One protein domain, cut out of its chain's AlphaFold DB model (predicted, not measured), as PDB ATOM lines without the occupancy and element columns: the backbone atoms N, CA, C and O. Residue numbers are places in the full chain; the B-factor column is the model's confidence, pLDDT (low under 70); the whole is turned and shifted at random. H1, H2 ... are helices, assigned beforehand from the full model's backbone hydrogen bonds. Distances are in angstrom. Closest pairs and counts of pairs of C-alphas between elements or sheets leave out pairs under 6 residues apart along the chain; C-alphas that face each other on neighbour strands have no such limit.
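Overview. This is residues 17 to 96 of the 115 residues of the protein "DNA adenine methylase" of Campylobacter jejuni (UniProt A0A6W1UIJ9). One helix, H4, lies in the middle, and three shorter helices pack on it, each crossing it: H1 and H2 on its first half, H3 on its second. After H4 a long stretch without a named element, residues 74 to 96, loops away as far as Gln 87 and folds back toward H2. Look for 80 printed residues with four named helices, in the order H1, H2, H3, H4, and no named strand; the class is all helix. The whole is compact, with a radius of gyration of the C-alphas of 12.1 A and spans of 36 by 26 by 20 A.

Along the chain. Find C-alpha 17 at (140.701, 122.722, 198.336); from there H1 runs 16.0 A to residue 28. Next come H2, residues 30 to 39, 14.5 A long, and H3, residues 44 to 51, 10.4 A long. H4, residues 60 to 73, runs 19.7 A and ends at C-alpha 73, at (152.054, 131.464, 185.095).

Arrangement. Begin at H4, the hub. H1 touches it, closest at the C-alphas of Leu 22 and Ala 64, 4.5 A apart, at a steep tilt of 69 degrees, only just short of about perpendicular, opposite ways. H2 touches H4 at Leu 37 and Ala 65, their closest C-alphas, 6.0 A apart, at a steep tilt of 58 degrees, the same way. H3 touches H4 at Phe 47 and Leu 70, their closest C-alphas, 6.5 A apart, at a steep tilt of 50 degrees, opposite ways. H1 and H2 are close but not clearly touching; H3 is apart from both. In the four helices every O i to N i+4 pair is within hydrogen-bond range.

Size, cuts and confidence. The C-alphas of Asn 28 and Gln 87 are the two farthest apart, at 36.0 A. The printed part has no cut, and no link between helices is long. No printed residue has pLDDT under 70.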
ATOM      1  N   ASP A  17     141.370 123.755 199.133       97.88
ATOM      2  CA  ASP A  17     140.701 122.722 198.336       97.88
ATOM      3  C   ASP A  17     141.243 122.615 196.899       97.88
ATOM      4  O   ASP A  17     141.356 121.520 196.356       97.88
ATOM      5  N   GLU A  18     141.682 123.718 196.283       98.12
ATOM      6  CA  GLU A  18     142.263 123.681 194.934       98.12
ATOM      7  C   GLU A  18     143.603 122.933 194.911       98.12
ATOM      8  O   GLU A  18     143.902 122.185 193.973       98.12
ATOM      9  N   LEU A  19     144.404 123.078 195.973       97.81
ATOM     10  CA  LEU A  19     145.653 122.336 196.130       97.81
ATOM     11  C   LEU A  19     145.393 120.846 196.374       97.81
ATOM     12  O   LEU A  19     146.075 119.998 195.788       97.81
ATOM     13  N   ILE A  20     144.394 120.521 197.196       98.50
ATOM     14  CA  ILE A  20     143.996 119.135 197.446       98.50
ATOM     15  C   ILE A  20     143.456 118.483 196.177       98.50
ATOM     16  O   ILE A  20     143.931 117.411 195.792       98.50
ATOM     17  N   ASN A  21     142.559 119.155 195.460       98.75
ATOM     18  CA  ASN A  21     142.049 118.688 194.179       98.75
ATOM     19  C   ASN A  21     143.179 118.460 193.156       98.75
ATOM     20  O   ASN A  21     143.201 117.441 192.458       98.75
ATOM     21  N   LEU A  22     144.175 119.354 193.104       98.44
ATOM     22  CA  LEU A  22     145.360 119.158 192.270       98.44
ATOM     23  C   LEU A  22     146.127 117.884 192.656       98.44
ATOM     24  O   LEU A  22     146.466 117.091 191.775       98.44
ATOM     25  N   HIS A  23     146.378 117.640 193.944       98.44
ATOM     26  CA  HIS A  23     147.042 116.411 194.390       98.44
ATOM     27  C   HIS A  23     146.232 115.148 194.084       98.44
ATOM     28  O   HIS A  23     146.805 114.161 193.611       98.44
ATOM     29  N   LEU A  24     144.910 115.182 194.259       98.50
ATOM     30  CA  LEU A  24     144.017 114.085 193.881       98.50
ATOM     31  C   LEU A  24     144.086 113.796 192.376       98.50
ATOM     32  O   LEU A  24     144.208 112.638 191.973       98.50
ATOM     33  N   CYS A  25     144.085 114.830 191.532       98.38
ATOM     34  CA  CYS A  25     144.197 114.670 190.083       98.38
ATOM     35  C   CYS A  25     145.575 114.151 189.651       98.38
ATOM     36  O   CYS A  25     145.644 113.270 188.794       98.38
ATOM     37  N   ILE A  26     146.663 114.619 190.271       98.12
ATOM     38  CA  ILE A  26     148.013 114.079 190.040       98.12
ATOM     39  C   ILE A  26     148.064 112.593 190.426       98.12
ATOM     40  O   ILE A  26     148.647 111.799 189.696       98.12
ATOM     41  N   ARG A  27     147.441 112.189 191.540       97.94
ATOM     42  CA  ARG A  27     147.413 110.784 191.980       97.94
ATOM     43  C   ARG A  27     146.584 109.892 191.051       97.94
ATOM     44  O   ARG A  27     147.036 108.808 190.685       97.94
ATOM     45  N   ASN A  28     145.373 110.327 190.707       98.06
ATOM     46  CA  ASN A  28     144.345 109.461 190.120       98.06
ATOM     47  C   ASN A  28     144.248 109.572 188.595       98.06
ATOM     48  O   ASN A  28     143.854 108.615 187.934       98.06
ATOM     49  N   LYS A  29     144.574 110.737 188.025       97.38
ATOM     50  CA  LYS A  29     144.410 111.044 186.594       97.38
ATOM     51  C   LYS A  29     145.637 111.778 186.010       97.38
ATOM     52  O   LYS A  29     145.455 112.755 185.279       97.38
ATOM     53  N   PRO A  30     146.887 111.339 186.279       97.50
ATOM     54  CA  PRO A  30     148.090 112.092 185.907       97.50
ATOM     55  C   PRO A  30     148.206 112.340 184.402       97.50
ATOM     56  O   PRO A  30     148.545 113.448 183.989       97.50
ATOM     57  N   GLN A  31     147.884 111.337 183.578       97.06
ATOM     58  CA  GLN A  31     147.965 111.471 182.123       97.06
ATOM     59  C   GLN A  31     146.907 112.439 181.587       97.06
ATOM     60  O   GLN A  31     147.215 113.294 180.760       97.06
ATOM     61  N   SER A  32     145.669 112.341 182.077       97.62
ATOM     62  CA  SER A  32     144.597 113.253 181.677       97.62
ATOM     63  C   SER A  32     144.928 114.692 182.075       97.62
ATOM     64  O   SER A  32     144.749 115.596 181.264       97.62
ATOM     65  N   LEU A  33     145.484 114.909 183.273       98.00
ATOM     66  CA  LEU A  33     145.888 116.239 183.735       98.00
ATOM     67  C   LEU A  33     147.015 116.806 182.865       98.00
ATOM     68  O   LEU A  33     146.929 117.946 182.410       98.00
ATOM     69  N   ALA A  34     148.041 116.000 182.577       96.75
ATOM     70  CA  ALA A  34     149.129 116.389 181.686       96.75
ATOM     71  C   ALA A  34     148.620 116.738 180.278       96.75
ATOM     72  O   ALA A  34     149.069 117.723 179.691       96.75
ATOM     73  N   ASN A  35     147.657 115.981 179.744       95.56
ATOM     74  CA  ASN A  35     147.061 116.237 178.432       95.56
ATOM     75  C   ASN A  35     146.285 117.563 178.399       95.56
ATOM     76  O   ASN A  35     146.478 118.350 177.473       95.56
ATOM     77  N   VAL A  36     145.467 117.844 179.421       96.31
ATOM     78  CA  VAL A  36     144.749 119.126 179.530       96.31
ATOM     79  C   VAL A  36     145.752 120.277 179.577       96.31
ATOM     80  O   VAL A  36     145.689 121.171 178.736       96.31
ATOM     81  N   LEU A  37     146.748 120.216 180.466       96.31
ATOM     82  CA  LEU A  37     147.792 121.243 180.577       96.31
ATOM     83  C   LEU A  37     148.573 121.443 179.272       96.31
ATOM     84  O   LEU A  37     148.918 122.569 178.922       96.31
ATOM     85  N   ASN A  38     148.819 120.366 178.526       93.44
ATOM     86  CA  ASN A  38     149.487 120.407 177.227       93.44
ATOM     87  C   ASN A  38     148.693 121.121 176.135       93.44
ATOM     88  O   ASN A  38     149.309 121.652 175.208       93.44
ATOM     89  N   SER A  39     147.364 121.100 176.233       92.75
ATOM     90  CA  SER A  39     146.455 121.766 175.296       92.75
ATOM     91  C   SER A  39     146.233 123.247 175.617       92.75
ATOM     92  O   SER A  39     145.794 124.008 174.758       92.75
ATOM     93  N   MET A  40     146.549 123.681 176.842       93.31
ATOM     94  CA  MET A  40     146.343 125.065 177.265       93.31
ATOM     95  C   MET A  40     147.402 126.002 176.676       93.31
ATOM     96  O   MET A  40     148.608 125.765 176.767       93.31
ATOM     97  N   ILE A  41     146.943 127.132 176.137       91.56
ATOM     98  CA  ILE A  41     147.808 128.203 175.637       91.56
ATOM     99  C   ILE A  41     148.179 129.141 176.789       91.56
ATOM    100  O   ILE A  41     147.327 129.592 177.561       91.56
ATOM    101  N   ILE A  42     149.462 129.492 176.885       91.75
ATOM    102  CA  ILE A  42     149.924 130.519 177.823       91.75
ATOM    103  C   ILE A  42     149.583 131.895 177.259       91.75
ATOM    104  O   ILE A  42     150.091 132.297 176.217       91.75
ATOM    105  N   SER A  43     148.711 132.620 177.952       92.69
ATOM    106  CA  SER A  43     148.210 133.919 177.522       92.69
ATOM    107  C   SER A  43     147.795 134.737 178.733       92.69
ATOM    108  O   SER A  43     147.072 134.253 179.602       92.69
ATOM    109  N   ARG A  44     148.191 136.015 178.753       94.56
ATOM    110  CA  ARG A  44     147.759 136.965 179.785       94.56
ATOM    111  C   ARG A  44     146.232 137.087 179.825       94.56
ATOM    112  O   ARG A  44     145.661 137.152 180.906       94.56
ATOM    113  N   LYS A  45     145.570 137.065 178.660       96.31
ATOM    114  CA  LYS A  45     144.102 137.102 178.575       96.31
ATOM    115  C   LYS A  45     143.490 135.883 179.267       96.31
ATOM    116  O   LYS A  45     142.657 136.055 180.146       96.31
ATOM    117  N   ILE A  46     143.956 134.678 178.929       96.31
ATOM    118  CA  ILE A  46     143.464 133.435 179.544       96.31
ATOM    119  C   ILE A  46     143.733 133.425 181.051       96.31
ATOM    120  O   ILE A  46     142.839 133.084 181.816       96.31
ATOM    121  N   PHE A  47     144.913 133.871 181.492       96.94
ATOM    122  CA  PHE A  47     145.216 134.017 182.915       96.94
ATOM    123  C   PHE A  47     144.177 134.875 183.645       96.94
ATOM    124  O   PHE A  47     143.657 134.449 184.671       96.94
ATOM    125  N   HIS A  48     143.851 136.060 183.117       97.81
ATOM    126  CA  HIS A  48     142.861 136.937 183.746       97.81
ATOM    127  C   HIS A  48     141.451 136.344 183.701       97.81
ATOM    128  O   HIS A  48     140.777 136.371 184.723       97.81
ATOM    129  N   MET A  49     141.046 135.723 182.588       98.12
ATOM    130  CA  MET A  49     139.744 135.048 182.489       98.12
ATOM    131  C   MET A  49     139.600 133.916 183.522       98.12
ATOM    132  O   MET A  49     138.559 133.787 184.163       98.12
ATOM    133  N   LEU A  50     140.649 133.111 183.721       97.81
ATOM    134  CA  LEU A  50     140.670 132.054 184.738       97.81
ATOM    135  C   LEU A  50     140.668 132.639 186.155       97.81
ATOM    136  O   LEU A  50     139.870 132.225 186.993       97.81
ATOM    137  N   LYS A  51     141.520 133.636 186.419       97.25
ATOM    138  CA  LYS A  51     141.634 134.290 187.731       97.25
ATOM    139  C   LYS A  51     140.323 134.958 188.156       97.25
ATOM    140  O   LYS A  51     139.929 134.854 189.314       97.25
ATOM    141  N   ASN A  52     139.643 135.609 187.218       97.69
ATOM    142  CA  ASN A  52     138.371 136.291 187.440       97.69
ATOM    143  C   ASN A  52     137.162 135.341 187.391       97.69
ATOM    144  O   ASN A  52     136.029 135.793 187.532       97.69
ATOM    145  N   LYS A  53     137.385 134.030 187.204       96.62
ATOM    146  CA  LYS A  53     136.336 133.000 187.100       96.62
ATOM    147  C   LYS A  53     135.343 133.235 185.950       96.62
ATOM    148  O   LYS A  53     134.200 132.783 186.014       96.62
ATOM    149  N   GLU A  54     135.786 133.904 184.886       98.25
ATOM    150  CA  GLU A  54     135.024 134.082 183.641       98.25
ATOM    151  C   GLU A  54     134.915 132.755 182.875       98.25
ATOM    152  O   GLU A  54     133.897 132.463 182.253       98.25
ATOM    153  N   ILE A  55     135.951 131.914 182.972       97.19
ATOM    154  CA  ILE A  55     135.932 130.521 182.518       97.19
ATOM    155  C   ILE A  55     135.801 129.635 183.753       97.19
ATOM    156  O   ILE A  55     136.656 129.663 184.640       97.19
ATOM    157  N   LYS A  56     134.736 128.834 183.807       96.62
ATOM    158  CA  LYS A  56     134.473 127.915 184.918       96.62
ATOM    159  C   LYS A  56     134.894 126.492 184.547       96.62
ATOM    160  O   LYS A  56     134.604 126.069 183.425       96.62
ATOM    161  N   PRO A  57     135.554 125.754 185.456       97.75
ATOM    162  CA  PRO A  57     135.869 124.355 185.216       97.75
ATOM    163  C   PRO A  57     134.581 123.527 185.206       97.75
ATOM    164  O   PRO A  57     133.669 123.763 185.997       97.75
ATOM    165  N   LYS A  58     134.515 122.535 184.321       97.81
ATOM    166  CA  LYS A  58     133.375 121.614 184.194       97.81
ATOM    167  C   LYS A  58     133.480 120.405 185.118       97.81
ATOM    168  O   LYS A  58     132.504 119.689 185.314       97.81
ATOM    169  N   ASN A  59     134.679 120.127 185.616       98.25
ATOM    170  CA  ASN A  59     134.981 118.988 186.470       98.25
ATOM    171  C   ASN A  59     136.281 119.237 187.249       98.25
ATOM    172  O   ASN A  59     137.025 120.182 186.974       98.25
ATOM    173  N   ASP A  60     136.579 118.340 188.184       98.56
ATOM    174  CA  ASP A  60     137.775 118.402 189.030       98.56
ATOM    175  C   ASP A  60     139.095 118.395 188.261       98.56
ATOM    176  O   ASP A  60     140.062 119.023 188.689       98.56
ATOM    177  N   LEU A  61     139.137 117.734 187.102       98.44
ATOM    178  CA  LEU A  61     140.336 117.685 186.273       98.44
ATOM    179  C   LEU A  61     140.644 119.059 185.664       98.44
ATOM    180  O   LEU A  61     141.787 119.509 185.717       98.44
ATOM    181  N   GLU A  62     139.630 119.735 185.119       98.31
ATOM    182  CA  GLU A  62     139.767 121.111 184.631       98.31
ATOM    183  C   GLU A  62     140.081 122.071 185.778       98.31
ATOM    184  O   GLU A  62     140.949 122.927 185.633       98.31
ATOM    185  N   ARG A  63     139.441 121.889 186.937       98.50
ATOM    186  CA  ARG A  63     139.697 122.689 188.139       98.50
ATOM    187  C   ARG A  63     141.167 122.597 188.572       98.50
ATOM    188  O   ARG A  63     141.838 123.619 188.700       98.50
ATOM    189  N   ALA A  64     141.716 121.384 188.645       98.50
ATOM    190  CA  ALA A  64     143.132 121.152 188.927       98.50
ATOM    191  C   ALA A  64     144.052 121.760 187.854       98.50
ATOM    192  O   ALA A  64     145.078 122.363 188.183       98.50
ATOM    193  N   ALA A  65     143.697 121.630 186.572       98.06
ATOM    194  CA  ALA A  65     144.472 122.210 185.480       98.06
ATOM    195  C   ALA A  65     144.487 123.747 185.536       98.06
ATOM    196  O   ALA A  65     145.539 124.356 185.339       98.06
ATOM    197  N   PHE A  66     143.353 124.378 185.849       98.06
ATOM    198  CA  PHE A  66     143.234 125.829 185.978       98.06
ATOM    199  C   PHE A  66     144.037 126.345 187.170       98.06
ATOM    200  O   PHE A  66     144.801 127.300 187.019       98.06
ATOM    201  N   TYR A  67     143.948 125.680 188.325       98.25
ATOM    202  CA  TYR A  67     144.768 126.019 189.484       98.25
ATOM    203  C   TYR A  67     146.266 125.906 189.164       98.25
ATOM    204  O   TYR A  67     147.025 126.856 189.376       98.25
ATOM    205  N   PHE A  68     146.687 124.794 188.547       97.50
ATOM    206  CA  PHE A  68     148.074 124.592 188.124       97.50
ATOM    207  C   PHE A  68     148.542 125.657 187.119       97.50
ATOM    208  O   PHE A  68     149.670 126.150 187.217       97.50
ATOM    209  N   TYR A  69     147.687 126.036 186.165       96.62
ATOM    210  CA  TYR A  69     147.959 127.107 185.209       96.62
ATOM    211  C   TYR A  69     148.247 128.421 185.936       96.62
ATOM    212  O   TYR A  69     149.273 129.056 185.675       96.62
ATOM    213  N   LEU A  70     147.377 128.818 186.868       97.06
ATOM    214  CA  LEU A  70     147.495 130.081 187.596       97.06
ATOM    215  C   LEU A  70     148.778 130.139 188.434       97.06
ATOM    216  O   LEU A  70     149.506 131.131 188.357       97.06
ATOM    217  N   ILE A  71     149.122 129.085 189.180       96.06
ATOM    218  CA  ILE A  71     150.369 129.062 189.971       96.06
ATOM    219  C   ILE A  71     151.624 128.984 189.087       96.06
ATOM    220  O   ILE A  71     152.670 129.519 189.448       96.06
ATOM    221  N   SER A  72     151.543 128.353 187.913       94.12
ATOM    222  CA  SER A  72     152.698 128.192 187.016       94.12
ATOM    223  C   SER A  72     152.985 129.438 186.181       94.12
ATOM    224  O   SER A  72     154.114 129.635 185.735       94.12
ATOM    225  N   THR A  73     151.968 130.269 185.949       94.19
ATOM    226  CA  THR A  73     152.054 131.464 185.095       94.19
ATOM    227  C   THR A  73     151.965 132.773 185.878       94.19
ATOM    228  O   THR A  73     151.909 133.844 185.279       94.19
ATOM    229  N   SER A  74     151.974 132.719 187.212       95.06
ATOM    230  CA  SER A  74     151.980 133.906 188.071       95.06
ATOM    231  C   SER A  74     153.348 134.192 188.680       95.06
ATOM    232  O   SER A  74     154.172 133.302 188.891       95.06
ATOM    233  N   PHE A  75     153.592 135.466 188.985       92.88
ATOM    234  CA  PHE A  75     154.805 135.896 189.668       92.88
ATOM    235  C   PHE A  75     154.867 135.270 191.063       92.88
ATOM    236  O   PHE A  75     153.919 135.395 191.845       92.88
ATOM    237  N   GLY A  76     155.966 134.567 191.349       92.06
ATOM    238  CA  GLY A  76     156.167 133.862 192.617       92.06
ATOM    239  C   GLY A  76     155.105 132.801 192.922       92.06
ATOM    240  O   GLY A  76     154.881 132.510 194.089       92.06
ATOM    241  N   SER A  77     154.402 132.278 191.908       93.00
ATOM    242  CA  SER A  77     153.288 131.330 192.078       93.00
ATOM    243  C   SER A  77     152.138 131.827 192.967       93.00
ATOM    244  O   SER A  77     151.337 131.039 193.459       93.00
ATOM    245  N   SER A  78     152.024 133.147 193.132       94.44
ATOM    246  CA  SER A  78     151.034 133.803 193.997       94.44
ATOM    247  C   SER A  78     149.608 133.816 193.440       94.44
ATOM    248  O   SER A  78     148.687 134.235 194.132       94.44
ATOM    249  N   MET A  79     149.424 133.474 192.159       95.00
ATOM    250  CA  MET A  79     148.192 133.714 191.386       95.00
ATOM    251  C   MET A  79     147.800 135.204 191.278       95.00
ATOM    252  O   MET A  79     146.749 135.544 190.734       95.00
ATOM    253  N   GLY A  80     148.657 136.119 191.745       94.19
ATOM    254  CA  GLY A  80     148.411 137.556 191.756       94.19
ATOM    255  C   GLY A  80     148.570 138.182 190.375       94.19
ATOM    256  O   GLY A  80     147.591 138.606 189.760       94.19
ATOM    257  N   GLN A  81     149.799 138.249 189.874       94.69
ATOM    258  CA  GLN A  81     150.110 138.887 188.592       94.69
ATOM    259  C   GLN A  81     150.648 137.867 187.600       94.69
ATOM    260  O   GLN A  81     151.483 137.043 187.967       94.69
ATOM    261  N   PHE A  82     150.205 137.944 186.344       94.56
ATOM    262  CA  PHE A  82     150.744 137.106 185.275       94.56
ATOM    263  C   PHE A  82     152.225 137.420 185.048       94.56
ATOM    264  O   PHE A  82     152.590 138.574 184.788       94.56
ATOM    265  N   ALA A  83     153.065 136.390 185.107       89.56
ATOM    266  CA  ALA A  83     154.503 136.475 184.929       89.56
ATOM    267  C   ALA A  83     154.943 135.756 183.662       89.56
ATOM    268  O   ALA A  83     154.635 134.589 183.434       89.56
ATOM    269  N   MET A  84     155.739 136.462 182.868       79.88
ATOM    270  CA  MET A  84     156.408 135.922 181.697       79.88
ATOM    271  C   MET A  84     157.830 136.450 181.642       79.88
ATOM    272  O   MET A  84     158.087 137.613 181.960       79.88
ATOM    273  N   SER A  85     158.757 135.592 181.220       73.56
ATOM    274  CA  SER A  85     160.111 136.037 180.915       73.56
ATOM    275  C   SER A  85     160.077 136.907 179.661       73.56
ATOM    276  O   SER A  85     159.521 136.500 178.645       73.56
ATOM    277  N   LYS A  86     160.709 138.084 179.711       72.19
ATOM    278  CA  LYS A  86     160.942 138.908 178.512       72.19
ATOM    279  C   LYS A  86     162.005 138.307 177.582       72.19
ATOM    280  O   LYS A  86     162.088 138.695 176.429       72.19
ATOM    281  N   GLN A  87     162.826 137.389 178.094       76.69
ATOM    282  CA  GLN A  87     164.018 136.861 177.420       76.69
ATOM    283  C   GLN A  87     163.855 135.410 176.953       76.69
ATOM    284  O   GLN A  87     164.723 134.887 176.263       76.69
ATOM    285  N   ARG A  88     162.791 134.719 177.375       71.81
ATOM    286  CA  ARG A  88     162.591 133.295 177.091       71.81
ATOM    287  C   ARG A  88     161.181 133.051 176.594       71.81
ATOM    288  O   ARG A  88     160.228 133.628 177.114       71.81
ATOM    289  N   ALA A  89     161.067 132.139 175.635       77.06
ATOM    290  CA  ALA A  89     159.782 131.647 175.176       77.06
ATOM    291  C   ALA A  89     158.958 131.071 176.352       77.06
ATOM    292  O   ALA A  89     159.539 130.553 177.318       77.06
ATOM    293  N   PRO A  90     157.615 131.134 176.277       73.75
ATOM    294  CA  PRO A  90     156.754 130.467 177.242       73.75
ATOM    295  C   PRO A  90     157.117 128.983 177.339       73.75
ATOM    296  O   PRO A  90     157.105 128.262 176.341       73.75
ATOM    297  N   LYS A  91     157.435 128.511 178.546       75.44
ATOM    298  CA  LYS A  91     157.609 127.075 178.783       75.44
ATOM    299  C   LYS A  91     156.251 126.404 178.679       75.44
ATOM    300  O   LYS A  91     155.303 126.891 179.280       75.44
ATOM    301  N   ARG A  92     156.155 125.274 177.981       78.06
ATOM    302  CA  ARG A  92     154.926 124.466 177.997       78.06
ATOM    303  C   ARG A  92     154.577 124.103 179.444       78.06
ATOM    304  O   ARG A  92     155.470 123.792 180.229       78.06
ATOM    305  N   LEU A  93     153.285 124.078 179.763       83.00
ATOM    306  CA  LEU A  93     152.784 123.584 181.054       83.00
ATOM    307  C   LEU A  93     152.868 122.052 181.170       83.00
ATOM    308  O   LEU A  93     152.502 121.495 182.202       83.00
ATOM    309  N   CYS A  94     153.364 121.385 180.120       76.44
ATOM    310  CA  CYS A  94     153.676 119.964 180.108       76.44
ATOM    311  C   CYS A  94     154.522 119.595 181.322       76.44
ATOM    312  O   CYS A  94     155.640 120.095 181.483       76.44
ATOM    313  N   ARG A  95     154.016 118.678 182.138       82.94
ATOM    314  CA  ARG A  95     154.772 118.122 183.248       82.94
ATOM    315  C   ARG A  95     154.579 116.622 183.287       82.94
ATOM    316  O   ARG A  95     153.457 116.135 183.189       82.94
ATOM    317  N   ASP A  96     155.685 115.909 183.449       91.12
ATOM    318  CA  ASP A  96     155.624 114.512 183.839       91.12
ATOM    319  C   ASP A  96     155.305 114.427 185.337       91.12
ATOM    320  O   ASP A  96     156.067 114.885 186.196       91.12
TER     321      ASP A  96